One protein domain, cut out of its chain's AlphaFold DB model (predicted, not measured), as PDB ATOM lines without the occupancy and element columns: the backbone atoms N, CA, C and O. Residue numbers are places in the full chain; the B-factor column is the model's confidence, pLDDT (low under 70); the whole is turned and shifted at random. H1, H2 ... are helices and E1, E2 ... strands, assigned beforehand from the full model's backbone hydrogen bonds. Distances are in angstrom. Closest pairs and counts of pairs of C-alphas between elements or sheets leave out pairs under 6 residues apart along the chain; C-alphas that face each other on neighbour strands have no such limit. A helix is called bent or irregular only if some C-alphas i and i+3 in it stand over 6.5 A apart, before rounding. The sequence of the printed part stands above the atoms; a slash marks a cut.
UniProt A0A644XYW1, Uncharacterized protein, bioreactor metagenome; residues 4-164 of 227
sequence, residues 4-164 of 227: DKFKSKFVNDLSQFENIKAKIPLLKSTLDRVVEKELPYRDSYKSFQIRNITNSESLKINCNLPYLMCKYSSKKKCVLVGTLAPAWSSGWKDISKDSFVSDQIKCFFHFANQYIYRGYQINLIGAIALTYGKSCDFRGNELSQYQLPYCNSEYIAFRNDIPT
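This is residues 4 to 164 of the 227 residues of an uncharacterized protein of bioreactor metagenome (UniProt A0A644XYW1). What shape is seen first? One long helix, H3, runs through an elongated model: with its residues 109 to 124 it packs over one face of a strongly twisted four-stranded sheet, which has short H4 on its other face, and near its first end, with residues 101 to 105, it meets H2 of the hairpin of H1 and H2. What are the parts? The printed part has 161 residues with four named helices and four named strands, in the order H1 H2 E1 E2 E3 H3 E4 H4, of mixed class; the sheet E2 E3 E1 E4 is antiparallel. How compact is it? It is loose, with a radius of gyration of the C-alphas of 19.1 A and spans of 57 by 33 by 25 A.

How do the first helices stand? H1, residues 4 to 15, and H2, residues 18 to 41, form a helical hairpin and touch, their closest C-alphas, of Ser 15 and Lys 21, 5.6 A apart. Residues 23 to 31 of H2 touch H3, residues 99 to 132, at a steep tilt of 61 degrees, closest at the C-alphas of Leu 27 and Val 101, 5.9 A. Which atoms pair the strands? Within hydrogen-bond range are N 83 of E3, residues 78 to 86, and O 49 of E1, residues 46 to 52, at 2.8 A; N 71 of E2, residues 68 to 73, and O 80 at 2.9 A; and N 48 and O 146 of E4, residues 143 to 148, at 2.8 A. What is on the sheet? H3, at a height of 10.4 A, and H4, residues 152 to 160, at 9.1 A, are on opposite faces: three layers, helices on both faces of a sheet. E3, H3 and E4 form a split strand-helix-strand unit, E1 between its strands, with a right-handed crossover. Are the helix backbones whole? Every O i to N i+4 pair is within hydrogen-bond range in H1, H3 and H4, and 14 of 20 in H2.

Where do the elements begin and end? H1 begins at C-alpha 4 (21.336, 62.986, -51.148), and H4 ends at C-alpha 160 (11.383, 51.093, -12.445). How long are the longer ones? From first to last C-alpha H3 measures 48.6 A, H2 33.1 A and E3 26.1 A; H2 is irregular, with C-alphas 22 and 25 7.5 A apart and a kink of 61 degrees near residue 25.

How far does it reach? The C-alphas of Ala 22 and Ser 74, the two farthest apart, are 57.4 A apart. Is the printed part whole? It has no cut; the links E1 to E2 and E3 to H3 are long, and no printed residue is under 70 in pLDDT.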
ATOM      1  N   ASP A   4      21.192  63.159 -49.694       90.25
ATOM      2  CA  ASP A   4      21.336  62.986 -51.148       90.25
ATOM      3  C   ASP A   4      22.453  62.013 -51.525       90.25
ATOM      4  O   ASP A   4      22.314  61.208 -52.452       90.25
ATOM      5  N   LYS A   5      23.552  62.023 -50.760       91.56
ATOM      6  CA  LYS A   5      24.651  61.068 -50.930       91.56
ATOM      7  C   LYS A   5      24.206  59.652 -50.553       91.56
ATOM      8  O   LYS A   5      24.579  58.704 -51.242       91.56
ATOM      9  N   PHE A   6      23.397  59.502 -49.500       90.88
ATOM     10  CA  PHE A   6      22.774  58.224 -49.135       90.88
ATOM     11  C   PHE A   6      21.831  57.720 -50.226       90.88
ATOM     12  O   PHE A   6      22.038  56.617 -50.724       90.88
ATOM     13  N   LYS A   7      20.861  58.538 -50.644       92.00
ATOM     14  CA  LYS A   7      19.888  58.208 -51.689       92.00
ATOM     15  C   LYS A   7      20.592  57.776 -52.973       92.00
ATOM     16  O   LYS A   7      20.248  56.747 -53.545       92.00
ATOM     17  N   SER A   8      21.623  58.513 -53.385       90.38
ATOM     18  CA  SER A   8      22.415  58.181 -54.575       90.38
ATOM     19  C   SER A   8      23.124  56.833 -54.439       90.38
ATOM     20  O   SER A   8      23.032  56.008 -55.343       90.38
ATOM     21  N   LYS A   9      23.782  56.571 -53.302       90.69
ATOM     22  CA  LYS A   9      24.463  55.292 -53.060       90.69
ATOM     23  C   LYS A   9      23.478  54.121 -53.025       90.69
ATOM     24  O   LYS A   9      23.675  53.150 -53.740       90.69
ATOM     25  N   PHE A  10      22.395  54.253 -52.263       89.00
ATOM     26  CA  PHE A  10      21.365  53.226 -52.129       89.00
ATOM     27  C   PHE A  10      20.751  52.845 -53.485       89.00
ATOM     28  O   PHE A  10      20.588  51.670 -53.799       89.00
ATOM     29  N   VAL A  11      20.455  53.844 -54.321       89.69
ATOM     30  CA  VAL A  11      19.939  53.613 -55.675       89.69
ATOM     31  C   VAL A  11      20.986  52.960 -56.575       89.69
ATOM     32  O   VAL A  11      20.638  52.057 -57.330       89.69
ATOM     33  N   ASN A  12      22.248  53.387 -56.506       88.62
ATOM     34  CA  ASN A  12      23.316  52.813 -57.323       88.62
ATOM     35  C   ASN A  12      23.557  51.338 -56.981       88.62
ATOM     36  O   ASN A  12      23.658  50.524 -57.899       88.62
ATOM     37  N   ASP A  13      23.567  50.987 -55.695       85.94
ATOM     38  CA  ASP A  13      23.730  49.605 -55.234       85.94
ATOM     39  C   ASP A  13      22.604  48.702 -55.782       85.94
ATOM     40  O   ASP A  13      22.849  47.575 -56.205       85.94
ATOM     41  N   LEU A  14      21.374  49.220 -55.874       83.75
ATOM     42  CA  LEU A  14      20.231  48.494 -56.439       83.75
ATOM     43  C   LEU A  14      20.168  48.540 -57.979       83.75
ATOM     44  O   LEU A  14      19.602  47.655 -58.612       83.75
ATOM     45  N   SER A  15      20.768  49.534 -58.630       82.50
ATOM     46  CA  SER A  15      20.739  49.665 -60.097       82.50
ATOM     47  C   SER A  15      21.476  48.543 -60.842       82.50
ATOM     48  O   SER A  15      21.291  48.378 -62.051       82.50
ATOM     49  N   GLN A  16      22.283  47.760 -60.119       80.38
ATOM     50  CA  GLN A  16      22.986  46.586 -60.632       80.38
ATOM     51  C   GLN A  16      22.026  45.448 -61.019       80.38
ATOM     52  O   GLN A  16      22.377  44.613 -61.848       80.38
ATOM     53  N   PHE A  17      20.806  45.431 -60.476       79.94
ATOM     54  CA  PHE A  17      19.803  44.416 -60.785       79.94
ATOM     55  C   PHE A  17      18.916  44.863 -61.964       79.94
ATOM     56  O   PHE A  17      18.294  45.929 -61.928       79.94
ATOM     57  N   GLU A  18      18.836  44.053 -63.028       75.69
ATOM     58  CA  GLU A  18      18.140  44.422 -64.277       75.69
ATOM     59  C   GLU A  18      16.663  44.786 -64.080       75.69
ATOM     60  O   GLU A  18      16.169  45.748 -64.670       75.69
ATOM     61  N   ASN A  19      15.977  44.080 -63.183       75.56
ATOM     62  CA  ASN A  19      14.578  44.302 -62.820       75.56
ATOM     63  C   ASN A  19      14.317  45.642 -62.097       75.56
ATOM     64  O   ASN A  19      13.156  46.028 -61.933       75.56
ATOM     65  N   ILE A  20      15.364  46.363 -61.676       79.44
ATOM     66  CA  ILE A  20      15.252  47.615 -60.910       79.44
ATOM     67  C   ILE A  20      15.424  48.851 -61.790       79.44
ATOM     68  O   ILE A  20      14.871  49.900 -61.460       79.44
ATOM     69  N   LYS A  21      16.119  48.756 -62.932       80.25
ATOM     70  CA  LYS A  21      16.478  49.925 -63.762       80.25
ATOM     71  C   LYS A  21      15.271  50.799 -64.122       80.25
ATOM     72  O   LYS A  21      15.310  52.009 -63.915       80.25
ATOM     73  N   ALA A  22      14.169  50.187 -64.562       85.56
ATOM     74  CA  ALA A  22      12.931  50.899 -64.899       85.56
ATOM     75  C   ALA A  22      12.209  51.509 -63.678       85.56
ATOM     76  O   ALA A  22      11.395  52.418 -63.821       85.56
ATOM     77  N   LYS A  23      12.511  51.030 -62.466       89.56
ATOM     78  CA  LYS A  23      11.858  51.416 -61.206       89.56
ATOM     79  C   LYS A  23      12.649  52.453 -60.405       89.56
ATOM     80  O   LYS A  23      12.143  52.947 -59.400       89.56
ATOM     81  N   ILE A  24      13.855  52.825 -60.844       90.38
ATOM     82  CA  ILE A  24      14.718  53.806 -60.163       90.38
ATOM     83  C   ILE A  24      13.999  55.138 -59.871       90.38
ATOM     84  O   ILE A  24      14.106  55.612 -58.737       90.38
ATOM     85  N   PRO A  25      13.259  55.759 -60.816       91.75
ATOM     86  CA  PRO A  25      12.556  57.010 -60.532       91.75
ATOM     87  C   PRO A  25      11.525  56.861 -59.406       91.75
ATOM     88  O   PRO A  25      11.453  57.708 -58.518       91.75
ATOM     89  N   LEU A  26      10.783  55.747 -59.406       93.25
ATOM     90  CA  LEU A  26       9.792  55.432 -58.376       93.25
ATOM     91  C   LEU A  26      10.449  55.140 -57.023       93.25
ATOM     92  O   LEU A  26       9.932  55.552 -55.989       93.25
ATOM     93  N   LEU A  27      11.596  54.462 -57.013       92.50
ATOM     94  CA  LEU A  27      12.364  54.222 -55.795       92.50
ATOM     95  C   LEU A  27      12.843  55.538 -55.170       92.50
ATOM     96  O   LEU A  27      12.678  55.732 -53.968       92.50
ATOM     97  N   LYS A  28      13.387  56.459 -55.979       93.81
ATOM     98  CA  LYS A  28      13.836  57.783 -55.516       93.81
ATOM     99  C   LYS A  28      12.693  58.585 -54.897       93.81
ATOM    100  O   LYS A  28      12.827  59.036 -53.766       93.81
ATOM    101  N   SER A  29      11.563  58.705 -55.597       94.88
ATOM    102  CA  SER A  29      10.408  59.446 -55.077       94.88
ATOM    103  C   SER A  29       9.789  58.783 -53.843       94.88
ATOM    104  O   SER A  29       9.323  59.471 -52.938       94.88
ATOM    105  N   THR A  30       9.829  57.449 -53.760       95.12
ATOM    106  CA  THR A  30       9.396  56.716 -52.562       95.12
ATOM    107  C   THR A  30      10.324  56.992 -51.378       95.12
ATOM    108  O   THR A  30       9.829  57.204 -50.276       95.12
ATOM    109  N   LEU A  31      11.646  57.038 -51.580       94.62
ATOM    110  CA  LEU A  31      12.607  57.407 -50.531       94.62
ATOM    111  C   LEU A  31      12.378  58.835 -50.027       94.62
ATOM    112  O   LEU A  31      12.350  59.043 -48.816       94.62
ATOM    113  N   ASP A  32      12.148  59.784 -50.935       95.12
ATOM    114  CA  ASP A  32      11.849  61.172 -50.569       95.12
ATOM    115  C   ASP A  32      10.571  61.240 -49.725       95.12
ATOM    116  O   ASP A  32      10.587  61.772 -48.618       95.12
ATOM    117  N   ARG A  33       9.508  60.541 -50.140       94.50
ATOM    118  CA  ARG A  33       8.278  60.414 -49.343       94.50
ATOM    119  C   ARG A  33       8.518  59.797 -47.963       94.50
ATOM    120  O   ARG A  33       7.899  60.213 -46.983       94.50
ATOM    121  N   VAL A  34       9.378  58.784 -47.877       93.75
ATOM    122  CA  VAL A  34       9.719  58.153 -46.600       93.75
ATOM    123  C   VAL A  34      10.376  59.160 -45.661       93.75
ATOM    124  O   VAL A  34       9.969  59.255 -44.504       93.75
ATOM    125  N   VAL A  35      11.365  59.913 -46.140       92.25
ATOM    126  CA  VAL A  35      12.127  60.855 -45.309       92.25
ATOM    127  C   VAL A  35      11.320  62.100 -44.960       92.25
ATOM    128  O   VAL A  35      11.351  62.536 -43.814       92.25
ATOM    129  N   GLU A  36      10.573  62.647 -45.910       93.25
ATOM    130  CA  GLU A  36       9.851  63.909 -45.735       93.25
ATOM    131  C   GLU A  36       8.540  63.748 -44.962       93.25
ATOM    132  O   GLU A  36       8.083  64.695 -44.322       93.25
ATOM    133  N   LYS A  37       7.918  62.561 -45.008       92.25
ATOM    134  CA  LYS A  37       6.578  62.347 -44.446       92.25
ATOM    135  C   LYS A  37       6.513  61.210 -43.439       92.25
ATOM    136  O   LYS A  37       6.055  61.405 -42.315       92.25
ATOM    137  N   GLU A  38       6.934  60.011 -43.831       92.25
ATOM    138  CA  GLU A  38       6.670  58.808 -43.030       92.25
ATOM    139  C   GLU A  38       7.542  58.722 -41.785       92.25
ATOM    140  O   GLU A  38       7.036  58.389 -40.716       92.25
ATOM    141  N   LEU A  39       8.839  59.014 -41.898       91.00
ATOM    142  CA  LEU A  39       9.743  59.005 -40.752       91.00
ATOM    143  C   LEU A  39       9.350  60.060 -39.707       91.00
ATOM    144  O   LEU A  39       9.195  59.665 -38.553       91.00
ATOM    145  N   PRO A  40       9.091  61.335 -40.071       90.62
ATOM    146  CA  PRO A  40       8.583  62.328 -39.125       90.62
ATOM    147  C   PRO A  40       7.275  61.908 -38.452       90.62
ATOM    148  O   PRO A  40       7.146  62.017 -37.235       90.62
ATOM    149  N   TYR A  41       6.318  61.362 -39.214       87.69
ATOM    150  CA  TYR A  41       5.053  60.873 -38.656       87.69
ATOM    151  C   TYR A  41       5.262  59.745 -37.635       87.69
ATOM    152  O   TYR A  41       4.511  59.618 -36.669       87.69
ATOM    153  N   ARG A  42       6.294  58.921 -37.842       84.75
ATOM    154  CA  ARG A  42       6.567  57.733 -37.030       84.75
ATOM    155  C   ARG A  42       7.593  57.960 -35.921       84.75
ATOM    156  O   ARG A  42       7.933  57.006 -35.224       84.75
ATOM    157  N   ASP A  43       8.091  59.177 -35.737       83.56
ATOM    158  CA  ASP A  43       9.243  59.424 -34.865       83.56
ATOM    159  C   ASP A  43       8.954  59.117 -33.380       83.56
ATOM    160  O   ASP A  43       9.828  58.671 -32.626       83.56
ATOM    161  N   SER A  44       7.687  59.247 -32.975       83.69
ATOM    162  CA  SER A  44       7.196  58.899 -31.637       83.69
ATOM    163  C   SER A  44       7.074  57.390 -31.390       83.69
ATOM    164  O   SER A  44       7.062  56.960 -30.235       83.69
ATOM    165  N   TYR A  45       7.022  56.567 -32.441       90.06
ATOM    166  CA  TYR A  45       6.883  55.121 -32.306       90.06
ATOM    167  C   TYR A  45       8.242  54.487 -32.061       90.06
ATOM    168  O   TYR A  45       9.155  54.529 -32.892       90.06
ATOM    169  N   LYS A  46       8.358  53.831 -30.913       92.00
ATOM    170  CA  LYS A  46       9.554  53.085 -30.533       92.00
ATOM    171  C   LYS A  46       9.208  51.617 -30.377       92.00
ATOM    172  O   LYS A  46       8.071  51.254 -30.089       92.00
ATOM    173  N   SER A  47      10.200  50.761 -30.541       93.00
ATOM    174  CA  SER A  47      10.103  49.379 -30.119       93.00
ATOM    175  C   SER A  47      11.084  49.137 -28.975       93.00
ATOM    176  O   SER A  47      12.243  49.566 -29.001       93.00
ATOM    177  N   PHE A  48      10.586  48.492 -27.931       94.94
ATOM    178  CA  PHE A  48      11.335  48.149 -26.737       94.94
ATOM    179  C   PHE A  48      11.607  46.646 -26.745       94.94
ATOM    180  O   PHE A  48      10.669  45.853 -26.811       94.94
ATOM    181  N   GLN A  49      12.878  46.253 -26.719       94.44
ATOM    182  CA  GLN A  49      13.291  44.850 -26.700       94.44
ATOM    183  C   GLN A  49      13.968  44.511 -25.381       94.44
ATOM    184  O   GLN A  49      14.915  45.191 -24.990       94.44
ATOM    185  N   ILE A  50      13.518  43.432 -24.744       94.75
ATOM    186  CA  ILE A  50      14.168  42.825 -23.584       94.75
ATOM    187  C   ILE A  50      14.854  41.536 -24.031       94.75
ATOM    188  O   ILE A  50      14.221  40.677 -24.646       94.75
ATOM    189  N   ARG A  51      16.135  41.388 -23.697       94.06
ATOM    190  CA  ARG A  51      16.947  40.201 -23.991       94.06
ATOM    191  C   ARG A  51      17.809  39.823 -22.797       94.06
ATOM    192  O   ARG A  51      18.198  40.697 -22.025       94.06
ATOM    193  N   ASN A  52      18.141  38.547 -22.657       94.50
ATOM    194  CA  ASN A  52      19.184  38.114 -21.734       94.50
ATOM    195  C   ASN A  52      20.564  38.118 -22.409       94.50
ATOM    196  O   ASN A  52      20.687  37.857 -23.606       94.50
ATOM    197  N   ILE A  53      21.601  38.400 -21.622       94.19
ATOM    198  CA  ILE A  53      23.004  38.244 -22.020       94.19
ATOM    199  C   ILE A  53      23.522  36.891 -21.518       94.19
ATOM    200  O   ILE A  53      23.330  36.552 -20.346       94.19
ATOM    201  N   THR A  54      24.217  36.136 -22.366       93.38
ATOM    202  CA  THR A  54      24.903  34.896 -21.967       93.38
ATOM    203  C   THR A  54      26.242  35.190 -21.290       93.38
ATOM    204  O   THR A  54      26.835  36.249 -21.505       93.38
ATOM    205  N   ASN A  55      26.730  34.260 -20.465       92.88
ATOM    206  CA  ASN A  55      27.970  34.402 -19.692       92.88
ATOM    207  C   ASN A  55      27.933  35.607 -18.733       92.88
ATOM    208  O   ASN A  55      28.938  36.278 -18.502       92.88
ATOM    209  N   SER A  56      26.770  35.922 -18.158       93.88
ATOM    210  CA  SER A  56      26.564  37.108 -17.307       93.88
ATOM    211  C   SER A  56      26.159  36.788 -15.863       93.88
ATOM    212  O   SER A  56      25.775  37.673 -15.101       93.88
ATOM    213  N   GLU A  57      26.302  35.532 -15.448       92.31
ATOM    214  CA  GLU A  57      25.836  34.982 -14.169       92.31
ATOM    215  C   GLU A  57      26.503  35.654 -12.962       92.31
ATOM    216  O   GLU A  57      25.900  35.810 -11.902       92.31
ATOM    217  N   SER A  58      27.753  36.090 -13.123       89.06
ATOM    218  CA  SER A  58      28.529  36.779 -12.088       89.06
ATOM    219  C   SER A  58      28.416  38.309 -12.136       89.06
ATOM    220  O   SER A  58      28.977  38.997 -11.279       89.06
ATOM    221  N   LEU A  59      27.699  38.871 -13.115       91.31
ATOM    222  CA  LEU A  59      27.674  40.308 -13.381       91.31
ATOM    223  C   LEU A  59      26.472  40.987 -12.719       91.31
ATOM    224  O   LEU A  59      25.416  41.159 -13.320       91.31
ATOM    225  N   LYS A  60      26.652  41.454 -11.480       89.56
ATOM    226  CA  LYS A  60      25.654  42.277 -10.770       89.56
ATOM    227  C   LYS A  60      25.693  43.737 -11.238       89.56
ATOM    228  O   LYS A  60      26.078  44.627 -10.477       89.56
ATOM    229  N   ILE A  61      25.340  43.959 -12.501       91.44
ATOM    230  CA  ILE A  61      25.350  45.276 -13.149       91.44
ATOM    231  C   ILE A  61      23.940  45.814 -13.334       91.44
ATOM    232  O   ILE A  61      23.014  45.060 -13.626       91.44
ATOM    233  N   ASN A  62      23.803  47.128 -13.182       92.25
ATOM    234  CA  ASN A  62      22.556  47.846 -13.405       92.25
ATOM    235  C   ASN A  62      22.866  49.170 -14.107       92.25
ATOM    236  O   ASN A  62      23.823  49.848 -13.733       92.25
ATOM    237  N   CYS A  63      22.062  49.527 -15.103       92.31
ATOM    238  CA  CYS A  63      22.195  50.758 -15.869       92.31
ATOM    239  C   CYS A  63      20.825  51.212 -16.386       92.31
ATOM    240  O   CYS A  63      19.992  50.389 -16.762       92.31
ATOM    241  N   ASN A  64      20.577  52.522 -16.408       93.31
ATOM    242  CA  ASN A  64      19.295  53.094 -16.834       93.31
ATOM    243  C   ASN A  64      19.528  54.327 -17.717       93.31
ATOM    244  O   ASN A  64      19.344  55.463 -17.281       93.31
ATOM    245  N   LEU A  65      19.983  54.093 -18.951       92.50
ATOM    246  CA  LEU A  65      20.178  55.127 -19.967       92.50
ATOM    247  C   LEU A  65      18.928  55.231 -20.862       92.50
ATOM    248  O   LEU A  65      18.133  54.291 -20.916       92.50
ATOM    249  N   PRO A  66      18.731  56.339 -21.603       91.38
ATOM    250  CA  PRO A  66      17.515  56.555 -22.393       91.38
ATOM    251  C   PRO A  66      17.185  55.445 -23.405       91.38
ATOM    252  O   PRO A  66      16.015  55.105 -23.564       91.38
ATOM    253  N   TYR A  67      18.202  54.870 -24.058       93.31
ATOM    254  CA  TYR A  67      18.033  53.857 -25.112       93.31
ATOM    255  C   TYR A  67      18.559  52.468 -24.743       93.31
ATOM    256  O   TYR A  67      18.350  51.506 -25.483       93.31
ATOM    257  N   LEU A  68      19.233  52.357 -23.599       95.12
ATOM    258  CA  LEU A  68      19.883  51.141 -23.138       95.12
ATOM    259  C   LEU A  68      19.740  51.030 -21.625       95.12
ATOM    260  O   LEU A  68      20.142  51.904 -20.863       95.12
ATOM    261  N   MET A  69      19.173  49.924 -21.192       95.06
ATOM    262  CA  MET A  69      18.866  49.645 -19.804       95.06
ATOM    263  C   MET A  69      19.343  48.238 -19.500       95.06
ATOM    264  O   MET A  69      19.232  47.347 -20.341       95.06
ATOM    265  N   CYS A  70      19.855  48.009 -18.304       94.81
ATOM    266  CA  CYS A  70      20.286  46.691 -17.886       94.81
ATOM    267  C   CYS A  70      20.061  46.493 -16.396       94.81
ATOM    268  O   CYS A  70      20.156  47.435 -15.609       94.81
ATOM    269  N   LYS A  71      19.765  45.255 -16.012       94.56
ATOM    270  CA  LYS A  71      19.697  44.841 -14.612       94.56
ATOM    271  C   LYS A  71      20.046  43.375 -14.466       94.56
ATOM    272  O   LYS A  71      19.723  42.561 -15.333       94.56
ATOM    273  N   TYR A  72      20.655  43.025 -13.346       94.06
ATOM    274  CA  TYR A  72      20.866  41.629 -12.998       94.06
ATOM    275  C   TYR A  72      19.570  40.994 -12.474       94.06
ATOM    276  O   TYR A  72      18.967  41.482 -11.520       94.06
ATOM    277  N   SER A  73      19.147  39.881 -13.074       93.00
ATOM    278  CA  SER A  73      18.002  39.095 -12.613       93.00
ATOM    279  C   SER A  73      18.466  37.943 -11.730       93.00
ATOM    280  O   SER A  73      18.967  36.936 -12.225       93.00
ATOM    281  N   SER A  74      18.219  38.029 -10.419       91.25
ATOM    282  CA  SER A  74      18.523  36.929  -9.488       91.25
ATOM    283  C   SER A  74      17.753  35.644  -9.810       91.25
ATOM    284  O   SER A  74      18.277  34.553  -9.607       91.25
ATOM    285  N   LYS A  75      16.529  35.763 -10.351       92.06
ATOM    286  CA  LYS A  75      15.693  34.619 -10.751       92.06
ATOM    287  C   LYS A  75      16.285  33.872 -11.947       92.06
ATOM    288  O   LYS A  75      16.320  32.648 -11.936       92.06
ATOM    289  N   LYS A  76      16.732  34.605 -12.972       90.88
ATOM    290  CA  LYS A  76      17.298  34.023 -14.201       90.88
ATOM    291  C   LYS A  76      18.811  33.805 -14.134       90.88
ATOM    292  O   LYS A  76      19.359  33.153 -15.011       90.88
ATOM    293  N   LYS A  77      19.467  34.333 -13.095       93.25
ATOM    294  CA  LYS A  77      20.924  34.337 -12.908       93.25
ATOM    295  C   LYS A  77      21.666  34.890 -14.128       93.25
ATOM    296  O   LYS A  77      22.654  34.323 -14.568       93.25
ATOM    297  N   CYS A  78      21.169  35.986 -14.691       94.69
ATOM    298  CA  CYS A  78      21.769  36.638 -15.852       94.69
ATOM    299  C   CYS A  78      21.419  38.127 -15.879       94.69
ATOM    300  O   CYS A  78      20.492  38.587 -15.201       94.69
ATOM    301  N   VAL A  79      22.152  38.888 -16.682       95.00
ATOM    302  CA  VAL A  79      21.829  40.279 -16.991       95.00
ATOM    303  C   VAL A  79      20.729  40.313 -18.044       95.00
ATOM    304  O   VAL A  79      20.852  39.728 -19.121       95.00
ATOM    305  N   LEU A  80      19.659  41.040 -17.731       95.69
ATOM    306  CA  LEU A  80      18.615  41.408 -18.674       95.69
ATOM    307  C   LEU A  80      18.892  42.800 -19.218       95.69
ATOM    308  O   LEU A  80      19.271  43.701 -18.470       95.69
ATOM    309  N   VAL A  81      18.648  42.976 -20.508       95.50
ATOM    310  CA  VAL A  81      18.921  44.200 -21.250       95.50
ATOM    311  C   VAL A  81      17.652  44.662 -21.928       95.50
ATOM    312  O   VAL A  81      17.084  43.929 -22.730       95.50
ATOM    313  N   GLY A  82      17.235  45.881 -21.615       95.62
ATOM    314  CA  GLY A  82      16.197  46.613 -22.318       95.62
ATOM    315  C   GLY A  82      16.832  47.569 -23.324       95.62
ATOM    316  O   GLY A  82      17.700  48.358 -22.963       95.62
ATOM    317  N   THR A  83      16.403  47.530 -24.579       95.56
ATOM    318  CA  THR A  83      16.864  48.455 -25.624       95.56
ATOM    319  C   THR A  83      15.683  49.137 -26.280       95.56
ATOM    320  O   THR A  83      14.669  48.498 -26.565       95.56
ATOM    321  N   LEU A  84      15.813  50.438 -26.517       94.25
ATOM    322  CA  LEU A  84      14.786  51.246 -27.157       94.25
ATOM    323  C   LEU A  84      15.307  51.736 -28.506       94.25
ATOM    324  O   LEU A  84      16.295  52.462 -28.565       94.25
ATOM    325  N   ALA A  85      14.625  51.363 -29.585       92.88
ATOM    326  CA  ALA A  85      14.948  51.813 -30.935       92.88
ATOM    327  C   ALA A  85      13.689  52.338 -31.642       92.88
ATOM    328  O   ALA A  85      12.573  52.081 -31.182       92.88
ATOM    329  N   PRO A  86      13.826  53.082 -32.752       91.50
ATOM    330  CA  PRO A  86      12.682  53.456 -33.579       91.50
ATOM    331  C   PRO A  86      11.905  52.225 -34.064       91.50
ATOM    332  O   PRO A  86      12.499  51.197 -34.357       91.50
ATOM    333  N   ALA A  87      10.581  52.303 -34.203       90.00
ATOM    334  CA  ALA A  87       9.769  51.181 -34.692       90.00
ATOM    335  C   ALA A  87       9.839  51.016 -36.229       90.00
ATOM    336  O   ALA A  87       8.825  50.861 -36.903       90.00
ATOM    337  N   TRP A  88      11.042  51.048 -36.808       90.81
ATOM    338  CA  TRP A  88      11.242  51.040 -38.261       90.81
ATOM    339  C   TRP A  88      11.144  49.651 -38.896       90.81
ATOM    340  O   TRP A  88      11.313  49.513 -40.096       90.81
ATOM    341  N   SER A  89      10.874  48.580 -38.157       86.44
ATOM    342  CA  SER A  89      10.791  47.239 -38.764       86.44
ATOM    343  C   SER A  89       9.453  46.939 -39.457       86.44
ATOM    344  O   SER A  89       9.344  45.919 -40.140       86.44
ATOM    345  N   SER A  90       8.443  47.802 -39.315       85.19
ATOM    346  CA  SER A  90       7.076  47.552 -39.786       85.19
ATOM    347  C   SER A  90       6.441  48.762 -40.489       85.19
ATOM    348  O   SER A  90       6.950  49.881 -40.457       85.19
ATOM    349  N   GLY A  91       5.320  48.517 -41.182       86.94
ATOM    350  CA  GLY A  91       4.510  49.564 -41.817       86.94
ATOM    351  C   GLY A  91       5.013  50.069 -43.176       86.94
ATOM    352  O   GLY A  91       4.647  51.170 -43.576       86.94
ATOM    353  N   TRP A  92       5.865  49.314 -43.877       93.38
ATOM    354  CA  TRP A  92       6.417  49.705 -45.190       93.38
ATOM    355  C   TRP A  92       5.780  48.990 -46.384       93.38
ATOM    356  O   TRP A  92       6.106  49.306 -47.520       93.38
ATOM    357  N   LYS A  93       4.891  48.017 -46.146       90.75
ATOM    358  CA  LYS A  93       4.347  47.131 -47.190       90.75
ATOM    359  C   LYS A  93       3.672  47.899 -48.334       90.75
ATOM    360  O   LYS A  93       3.853  47.546 -49.493       90.75
ATOM    361  N   ASP A  94       2.968  48.975 -47.999       91.75
ATOM    362  CA  ASP A  94       2.157  49.749 -48.944       91.75
ATOM    363  C   ASP A  94       2.759  51.146 -49.197       91.75
ATOM    364  O   ASP A  94       2.069  52.109 -49.538       91.75
ATOM    365  N   ILE A  95       4.080  51.284 -49.008       94.06
ATOM    366  CA  ILE A  95       4.779  52.557 -49.218       94.06
ATOM    367  C   ILE A  95       4.896  52.933 -50.704       94.06
ATOM    368  O   ILE A  95       5.074  54.093 -51.059       94.06
ATOM    369  N   SER A  96       4.742  51.982 -51.609       93.62
ATOM    370  CA  SER A  96       4.657  52.230 -53.040       93.62
ATOM    371  C   SER A  96       3.524  51.413 -53.644       93.62
ATOM    372  O   SER A  96       3.136  50.375 -53.112       93.62
ATOM    373  N   LYS A  97       3.006  51.884 -54.784       91.75
ATOM    374  CA  LYS A  97       2.099  51.088 -55.625       91.75
ATOM    375  C   LYS A  97       2.814  49.877 -56.233       91.75
ATOM    376  O   LYS A  97       2.163  48.919 -56.629       91.75
ATOM    377  N   ASP A  98       4.141  49.933 -56.319       92.88
ATOM    378  CA  ASP A  98       4.983  48.832 -56.771       92.88
ATOM    379  C   ASP A  98       5.477  48.024 -55.560       92.88
ATOM    380  O   ASP A  98       6.230  48.537 -54.727       92.88
ATOM    381  N   SER A  99       5.058  46.760 -55.470       92.12
ATOM    382  CA  SER A  99       5.395  45.869 -54.351       92.12
ATOM    383  C   SER A  99       6.896  45.632 -54.210       92.12
ATOM    384  O   SER A  99       7.401  45.590 -53.092       92.12
ATOM    385  N   PHE A 100       7.627  45.556 -55.324       90.25
ATOM    386  CA  PHE A 100       9.072  45.373 -55.299       90.25
ATOM    387  C   PHE A 100       9.767  46.581 -54.662       90.25
ATOM    388  O   PHE A 100      10.654  46.411 -53.829       90.25
ATOM    389  N   VAL A 101       9.348  47.805 -55.010       91.75
ATOM    390  CA  VAL A 101       9.871  49.026 -54.371       91.75
ATOM    391  C   VAL A 101       9.565  49.019 -52.873       91.75
ATOM    392  O   VAL A 101      10.463  49.280 -52.072       91.75
ATOM    393  N   SER A 102       8.333  48.677 -52.485       94.12
ATOM    394  CA  SER A 102       7.962  48.556 -51.071       94.12
ATOM    395  C   SER A 102       8.815  47.532 -50.323       94.12
ATOM    396  O   SER A 102       9.245  47.801 -49.200       94.12
ATOM    397  N   ASP A 103       9.113  46.392 -50.946       92.31
ATOM    398  CA  ASP A 103       9.954  45.351 -50.360       92.31
ATOM    399  C   ASP A 103      11.396  45.827 -50.154       92.31
ATOM    400  O   ASP A 103      11.948  45.606 -49.078       92.31
ATOM    401  N   GLN A 104      11.990  46.558 -51.106       91.75
ATOM    402  CA  GLN A 104      13.341  47.114 -50.926       91.75
ATOM    403  C   GLN A 104      13.407  48.103 -49.754       91.75
ATOM    404  O   GLN A 104      14.317  48.031 -48.925       91.75
ATOM    405  N   ILE A 105      12.416  48.993 -49.642       93.00
ATOM    406  CA  ILE A 105      12.310  49.936 -48.520       93.00
ATOM    407  C   ILE A 105      12.136  49.177 -47.201       93.00
ATOM    408  O   ILE A 105      12.868  49.418 -46.239       93.00
ATOM    409  N   LYS A 106      11.213  48.213 -47.160       94.12
ATOM    410  CA  LYS A 106      10.965  47.369 -45.988       94.12
ATOM    411  C   LYS A 106      12.232  46.636 -45.540       94.12
ATOM    412  O   LYS A 106      12.543  46.647 -44.350       94.12
ATOM    413  N   CYS A 107      12.955  46.014 -46.470       92.44
ATOM    414  CA  CYS A 107      14.206  45.311 -46.196       92.44
ATOM    415  C   CYS A 107      15.259  46.258 -45.620       92.44
ATOM    416  O   CYS A 107      15.841  45.954 -44.579       92.44
ATOM    417  N   PHE A 108      15.459  47.425 -46.238       93.25
ATOM    418  CA  PHE A 108      16.400  48.423 -45.735       93.25
ATOM    419  C   PHE A 108      16.089  48.821 -44.287       93.25
ATOM    420  O   PHE A 108      16.957  48.714 -43.419       93.25
ATOM    421  N   PHE A 109      14.849  49.220 -43.997       93.19
ATOM    422  CA  PHE A 109      14.480  49.663 -42.653       93.19
ATOM    423  C   PHE A 109      14.472  48.534 -41.622       93.19
ATOM    424  O   PHE A 109      14.797  48.773 -40.459       93.19
ATOM    425  N   HIS A 110      14.190  47.294 -42.034       92.62
ATOM    426  CA  HIS A 110      14.376  46.128 -41.177       92.62
ATOM    427  C   HIS A 110      15.836  46.004 -40.715       92.62
ATOM    428  O   HIS A 110      16.091  45.900 -39.512       92.62
ATOM    429  N   PHE A 111      16.799  46.072 -41.641       92.44
ATOM    430  CA  PHE A 111      18.221  45.983 -41.302       92.44
ATOM    431  C   PHE A 111      18.734  47.218 -40.559       92.44
ATOM    432  O   PHE A 111      19.490  47.065 -39.602       92.44
ATOM    433  N   ALA A 112      18.290  48.423 -40.924       92.44
ATOM    434  CA  ALA A 112      18.632  49.647 -40.201       92.44
ATOM    435  C   ALA A 112      18.155  49.587 -38.740       92.44
ATOM    436  O   ALA A 112      18.897  49.916 -37.818       92.44
ATOM    437  N   ASN A 113      16.944  49.084 -38.510       91.94
ATOM    438  CA  ASN A 113      16.417  48.859 -37.171       91.94
ATOM    439  C   ASN A 113      17.254  47.831 -36.387       91.94
ATOM    440  O   ASN A 113      17.632  48.081 -35.245       91.94
ATOM    441  N   GLN A 114      17.595  46.693 -37.007       90.50
ATOM    442  CA  GLN A 114      18.479  45.684 -36.401       90.50
ATOM    443  C   GLN A 114      19.863  46.255 -36.064       90.50
ATOM    444  O   GLN A 114      20.414  45.928 -35.015       90.50
ATOM    445  N   TYR A 115      20.406  47.122 -36.920       92.69
ATOM    446  CA  TYR A 115      21.671  47.811 -36.683       92.69
ATOM    447  C   TYR A 115      21.614  48.681 -35.424       92.69
ATOM    448  O   TYR A 115      22.517  48.605 -34.594       92.69
ATOM    449  N   ILE A 116      20.524  49.438 -35.234       93.44
ATOM    450  CA  ILE A 116      20.330  50.277 -34.043       93.44
ATOM    451  C   ILE A 116      20.309  49.422 -32.766       93.44
ATOM    452  O   ILE A 116      21.068  49.676 -31.830       93.44
ATOM    453  N   TYR A 117      19.489  48.368 -32.747       91.62
ATOM    454  CA  TYR A 117      19.398  47.456 -31.601       91.62
ATOM    455  C   TYR A 117      20.734  46.814 -31.249       91.62
ATOM    456  O   TYR A 117      21.162  46.843 -30.092       91.62
ATOM    457  N   ARG A 118      21.399  46.244 -32.256       90.56
ATOM    458  CA  ARG A 118      22.669  45.549 -32.062       90.56
ATOM    459  C   ARG A 118      23.775  46.512 -31.663       90.56
ATOM    460  O   ARG A 118      24.597  46.128 -30.849       90.56
ATOM    461  N   GLY A 119      23.775  47.753 -32.148       94.44
ATOM    462  CA  GLY A 119      24.722  48.767 -31.686       94.44
ATOM    463  C   GLY A 119      24.584  49.037 -30.184       94.44
ATOM    464  O   GLY A 119      25.554  48.928 -29.440       94.44
ATOM    465  N   TYR A 120      23.373  49.259 -29.668       95.25
ATOM    466  CA  TYR A 120      23.207  49.425 -28.215       95.25
ATOM    467  C   TYR A 120      23.642  48.188 -27.415       95.25
ATOM    468  O   TYR A 120      24.255  48.315 -26.355       95.25
ATOM    469  N   GLN A 121      23.376  46.988 -27.928       94.12
ATOM    470  CA  GLN A 121      23.813  45.744 -27.291       94.12
ATOM    471  C   GLN A 121      25.339  45.574 -27.327       94.12
ATOM    472  O   GLN A 121      25.922  45.193 -26.314       94.12
ATOM    473  N   ILE A 122      25.987  45.903 -28.448       95.25
ATOM    474  CA  ILE A 122      27.446  45.859 -28.620       95.25
ATOM    475  C   ILE A 122      28.129  46.886 -27.716       95.25
ATOM    476  O   ILE A 122      29.129  46.552 -27.085       95.25
ATOM    477  N   ASN A 123      27.559  48.087 -27.571       95.62
ATOM    478  CA  ASN A 123      28.012  49.060 -26.572       95.62
ATOM    479  C   ASN A 123      28.052  48.432 -25.176       95.62
ATOM    480  O   ASN A 123      29.057  48.554 -24.480       95.62
ATOM    481  N   LEU A 124      26.981  47.736 -24.782       96.00
ATOM    482  CA  LEU A 124      26.899  47.106 -23.469       96.00
ATOM    483  C   LEU A 124      27.925  45.992 -23.284       96.00
ATOM    484  O   LEU A 124      28.667  46.030 -22.306       96.00
ATOM    485  N   ILE A 125      27.998  45.022 -24.198       96.38
ATOM    486  CA  ILE A 125      28.961  43.919 -24.055       96.38
ATOM    487  C   ILE A 125      30.411  44.411 -24.166       96.38
ATOM    488  O   ILE A 125      31.275  43.898 -23.464       96.38
ATOM    489  N   GLY A 126      30.672  45.463 -24.949       97.00
ATOM    490  CA  GLY A 126      31.971  46.132 -25.001       97.00
ATOM    491  C   GLY A 126      32.329  46.825 -23.688       97.00
ATOM    492  O   GLY A 126      33.428  46.640 -23.169       97.00
ATOM    493  N   ALA A 127      31.390  47.565 -23.096       97.00
ATOM    494  CA  ALA A 127      31.585  48.192 -21.792       97.00
ATOM    495  C   ALA A 127      31.792  47.144 -20.683       97.00
ATOM    496  O   ALA A 127      32.633  47.339 -19.801       97.00
ATOM    497  N   ILE A 128      31.074  46.017 -20.738       96.62
ATOM    498  CA  ILE A 128      31.276  44.877 -19.833       96.62
ATOM    499  C   ILE A 128      32.690  44.317 -19.995       96.62
ATOM    500  O   ILE A 128      33.401  44.185 -19.000       96.62
ATOM    501  N   ALA A 129      33.122  44.045 -21.227       96.88
ATOM    502  CA  ALA A 129      34.447  43.507 -21.512       96.88
ATOM    503  C   ALA A 129      35.568  44.429 -21.010       96.88
ATOM    504  O   ALA A 129      36.522  43.962 -20.394       96.88
ATOM    505  N   LEU A 130      35.438  45.745 -21.198       96.62
ATOM    506  CA  LEU A 130      36.424  46.723 -20.724       96.62
ATOM    507  C   LEU A 130      36.413  46.904 -19.198       96.62
ATOM    508  O   LEU A 130      37.454  47.152 -18.599       96.62
ATOM    509  N   THR A 131      35.252  46.774 -18.552       95.81
ATOM    510  CA  THR A 131      35.121  46.993 -17.098       95.81
ATOM    511  C   THR A 131      35.460  45.748 -16.279       95.81
ATOM    512  O   THR A 131      35.998  45.850 -15.175       95.81
ATOM    513  N   TYR A 132      35.089  44.570 -16.780       94.62
ATOM    514  CA  TYR A 132      35.137  43.307 -16.040       94.62
ATOM    515  C   TYR A 132      36.104  42.288 -16.643       94.62
ATOM    516  O   TYR A 132      36.330  41.268 -16.001       94.62
ATOM    517  N   GLY A 133      36.648  42.533 -17.841       94.62
ATOM    518  CA  GLY A 133      37.485  41.557 -18.543       94.62
ATOM    519  C   GLY A 133      36.728  40.281 -18.913       94.62
ATOM    520  O   GLY A 133      37.339  39.225 -18.961       94.62
ATOM    521  N   LYS A 134      35.403  40.366 -19.103       94.56
ATOM    522  CA  LYS A 134      34.534  39.206 -19.340       94.56
ATOM    523  C   LYS A 134      33.933  39.235 -20.739       94.56
ATOM    524  O   LYS A 134      33.385  40.263 -21.147       94.56
ATOM    525  N   SER A 135      33.977  38.099 -21.430       95.44
ATOM    526  CA  SER A 135      33.257  37.909 -22.689       95.44
ATOM    527  C   SER A 135      31.770  37.632 -22.437       95.44
ATOM    528  O   SER A 135      31.397  36.727 -21.690       95.44
ATOM    529  N   CYS A 136      30.903  38.415 -23.076       94.88
ATOM    530  CA  CYS A 136      29.451  38.269 -23.008       94.88
ATOM    531  C   CYS A 136      28.835  38.357 -24.408       94.88
ATOM    532  O   CYS A 136      29.362  39.053 -25.277       94.88
ATOM    533  N   ASP A 137      27.676  37.724 -24.606       91.19
ATOM    534  CA  ASP A 137      26.953  37.749 -25.882       91.19
ATOM    535  C   ASP A 137      25.478  38.140 -25.685       91.19
ATOM    536  O   ASP A 137      24.800  37.688 -24.761       91.19
ATOM    537  N   PHE A 138      24.962  38.995 -26.569       84.81
ATOM    538  CA  PHE A 138      23.559  39.419 -26.583       84.81
ATOM    539  C   PHE A 138      22.633  38.420 -27.301       84.81
ATOM    540  O   PHE A 138      21.408  38.592 -27.303       84.81
ATOM    541  N   ARG A 139      23.179  37.351 -27.896       81.50
ATOM    542  CA  ARG A 139      22.451  36.233 -28.523       81.50
ATOM    543  C   ARG A 139      21.863  35.248 -27.504       81.50
ATOM    544  O   ARG A 139      21.786  34.054 -27.770       81.50
ATOM    545  N   GLY A 140      21.392  35.748 -26.361       76.69
ATOM    546  CA  GLY A 140      20.627  34.954 -25.406       76.69
ATOM    547  C   GLY A 140      19.395  34.287 -26.026       76.69
ATOM    548  O   GLY A 140      18.937  34.642 -27.120       76.69
ATOM    549  N   ASN A 141      18.876  33.295 -25.307       84.44
ATOM    550  CA  ASN A 141      17.756  32.445 -25.708       84.44
ATOM    551  C   ASN A 141      16.374  33.080 -25.486       84.44
ATOM    552  O   ASN A 141      15.378  32.530 -25.948       84.44
ATOM    553  N   GLU A 142      16.294  34.227 -24.812       90.12
ATOM    554  CA  GLU A 142      15.038  34.924 -24.550       90.12
ATOM    555  C   GLU A 142      15.014  36.281 -25.254       90.12
ATOM    556  O   GLU A 142      15.943  37.082 -25.145       90.12
ATOM    557  N   LEU A 143      13.911  36.563 -25.946       91.81
ATOM    558  CA  LEU A 143      13.630  37.862 -26.540       91.81
ATOM    559  C   LEU A 143      12.153  38.188 -26.336       91.81
ATOM    560  O   LEU A 143      11.277  37.411 -26.707       91.81
ATOM    561  N   SER A 144      11.885  39.363 -25.783       92.81
ATOM    562  CA  SER A 144      10.546  39.946 -25.729       92.81
ATOM    563  C   SER A 144      10.578  41.304 -26.408       92.81
ATOM    564  O   SER A 144      11.517  42.073 -26.207       92.81
ATOM    565  N   GLN A 145       9.572  41.595 -27.228       92.12
ATOM    566  CA  GLN A 145       9.490  42.839 -27.981       92.12
ATOM    567  C   GLN A 145       8.125  43.485 -27.776       92.12
ATOM    568  O   GLN A 145       7.091  42.841 -27.916       92.12
ATOM    569  N   TYR A 146       8.154  44.777 -27.483       92.38
ATOM    570  CA  TYR A 146       6.996  45.607 -27.192       92.38
ATOM    571  C   TYR A 146       7.003  46.814 -28.127       92.38
ATOM    572  O   TYR A 146       8.069  47.322 -28.496       92.38
ATOM    573  N   GLN A 147       5.824  47.283 -28.528       90.31
ATOM    574  CA  GLN A 147       5.686  48.469 -29.369       90.31
ATOM    575  C   GLN A 147       5.102  49.614 -28.548       90.31
ATOM    576  O   GLN A 147       4.038  49.487 -27.950       90.31
ATOM    577  N   LEU A 148       5.811  50.738 -28.508       89.12
ATOM    578  CA  LEU A 148       5.381  51.944 -27.817       89.12
ATOM    579  C   LEU A 148       4.660  52.882 -28.798       89.12
ATOM    580  O   LEU A 148       5.072  52.967 -29.960       89.12
ATOM    581  N   PRO A 149       3.596  53.575 -28.348       84.94
ATOM    582  CA  PRO A 149       3.141  53.694 -26.953       84.94
ATOM    583  C   PRO A 149       2.197  52.580 -26.453       84.94
ATOM    584  O   PRO A 149       1.807  52.606 -25.290       84.94
ATOM    585  N   TYR A 150       1.829  51.603 -27.287       82.38
ATOM    586  CA  TYR A 150       0.790  50.609 -26.964       82.38
ATOM    587  C   TYR A 150       1.114  49.711 -25.754       82.38
ATOM    588  O   TYR A 150       0.222  49.397 -24.976       82.38
ATOM    589  N   CYS A 151       2.380  49.335 -25.565       81.56
ATOM    590  CA  CYS A 151       2.846  48.457 -24.481       81.56
ATOM    591  C   CYS A 151       3.734  49.212 -23.472       81.56
ATOM    592  O   CYS A 151       4.887  48.850 -23.227       81.56
ATOM    593  N   ASN A 152       3.234  50.333 -22.942       87.94
ATOM    594  CA  ASN A 152       4.022  51.207 -22.067       87.94
ATOM    595  C   ASN A 152       4.220  50.637 -20.649       87.94
ATOM    596  O   ASN A 152       5.212  50.950 -19.992       87.94
ATOM    597  N   SER A 153       3.305  49.787 -20.178       92.31
ATOM    598  CA  SER A 153       3.358  49.167 -18.848       92.31
ATOM    599  C   SER A 153       4.625  48.349 -18.628       92.31
ATOM    600  O   SER A 153       5.294  48.514 -17.613       92.31
ATOM    601  N   GLU A 154       4.993  47.502 -19.585       92.50
ATOM    602  CA  GLU A 154       6.142  46.604 -19.509       92.50
ATOM    603  C   GLU A 154       7.453  47.380 -19.564       92.50
ATOM    604  O   GLU A 154       8.402  47.061 -18.848       92.50
ATOM    605  N   TYR A 155       7.488  48.438 -20.374       93.12
ATOM    606  CA  TYR A 155       8.611  49.363 -20.428       93.12
ATOM    607  C   TYR A 155       8.812  50.091 -19.089       93.12
ATOM    608  O   TYR A 155       9.914  50.064 -18.534       93.12
ATOM    609  N   ILE A 156       7.750  50.685 -18.532       93.94
ATOM    610  CA  ILE A 156       7.799  51.375 -17.234       93.94
ATOM    611  C   ILE A 156       8.178  50.395 -16.121       93.94
ATOM    612  O   ILE A 156       9.065  50.690 -15.321       93.94
ATOM    613  N   ALA A 157       7.561  49.211 -16.089       94.38
ATOM    614  CA  ALA A 157       7.851  48.182 -15.098       94.38
ATOM    615  C   ALA A 157       9.311  47.718 -15.178       94.38
ATOM    616  O   ALA A 157       9.988  47.634 -14.155       94.38
ATOM    617  N   PHE A 158       9.832  47.472 -16.387       94.75
ATOM    618  CA  PHE A 158      11.228  47.086 -16.558       94.75
ATOM    619  C   PHE A 158      12.173  48.157 -16.021       94.75
ATOM    620  O   PHE A 158      13.115  47.805 -15.308       94.75
ATOM    621  N   ARG A 159      11.904  49.427 -16.356       94.31
ATOM    622  CA  ARG A 159      12.732  50.585 -16.010       94.31
ATOM    623  C   ARG A 159      12.711  50.912 -14.517       94.31
ATOM    624  O   ARG A 159      13.762  51.225 -13.964       94.31
ATOM    625  N   ASN A 160      11.547  50.822 -13.876       94.25
ATOM    626  CA  ASN A 160      11.383  51.093 -12.445       94.25
ATOM    627  C   ASN A 160      12.004  50.004 -11.562       94.25
ATOM    628  O   ASN A 160      12.430  50.287 -10.449       94.25
ATOM    629  N   ASP A 161      12.093  48.775 -12.066       94.31
ATOM    630  CA  ASP A 161      12.715  47.646 -11.368       94.31
ATOM    631  C   ASP A 161      14.257  47.643 -11.479       94.31
ATOM    632  O   ASP A 161      14.918  46.712 -11.029       94.31
ATOM    633  N   ILE A 162      14.871  48.663 -12.092       94.25
ATOM    634  CA  ILE A 162      16.335  48.789 -12.146       94.25
ATOM    635  C   ILE A 162      16.832  49.384 -10.821       94.25
ATOM    636  O   ILE A 162      16.474  50.521 -10.500       94.25
ATOM    637  N   PRO A 163      17.698  48.682 -10.065       90.31
ATOM    638  CA  PRO A 163      18.240  49.209  -8.820       90.31
ATOM    639  C   PRO A 163      18.993  50.528  -9.027       90.31
ATOM    640  O   PRO A 163      19.809  50.656  -9.942       90.31
ATOM    641  N   THR A 164      18.768  51.493  -8.135       84.75
ATOM    642  CA  THR A 164      19.426  52.809  -8.171       84.75
ATOM    643  C   THR A 164      20.820  52.801  -7.543       84.75
ATOM    644  O   THR A 164      21.619  53.697  -7.813       84.75
TER     645      THR A 164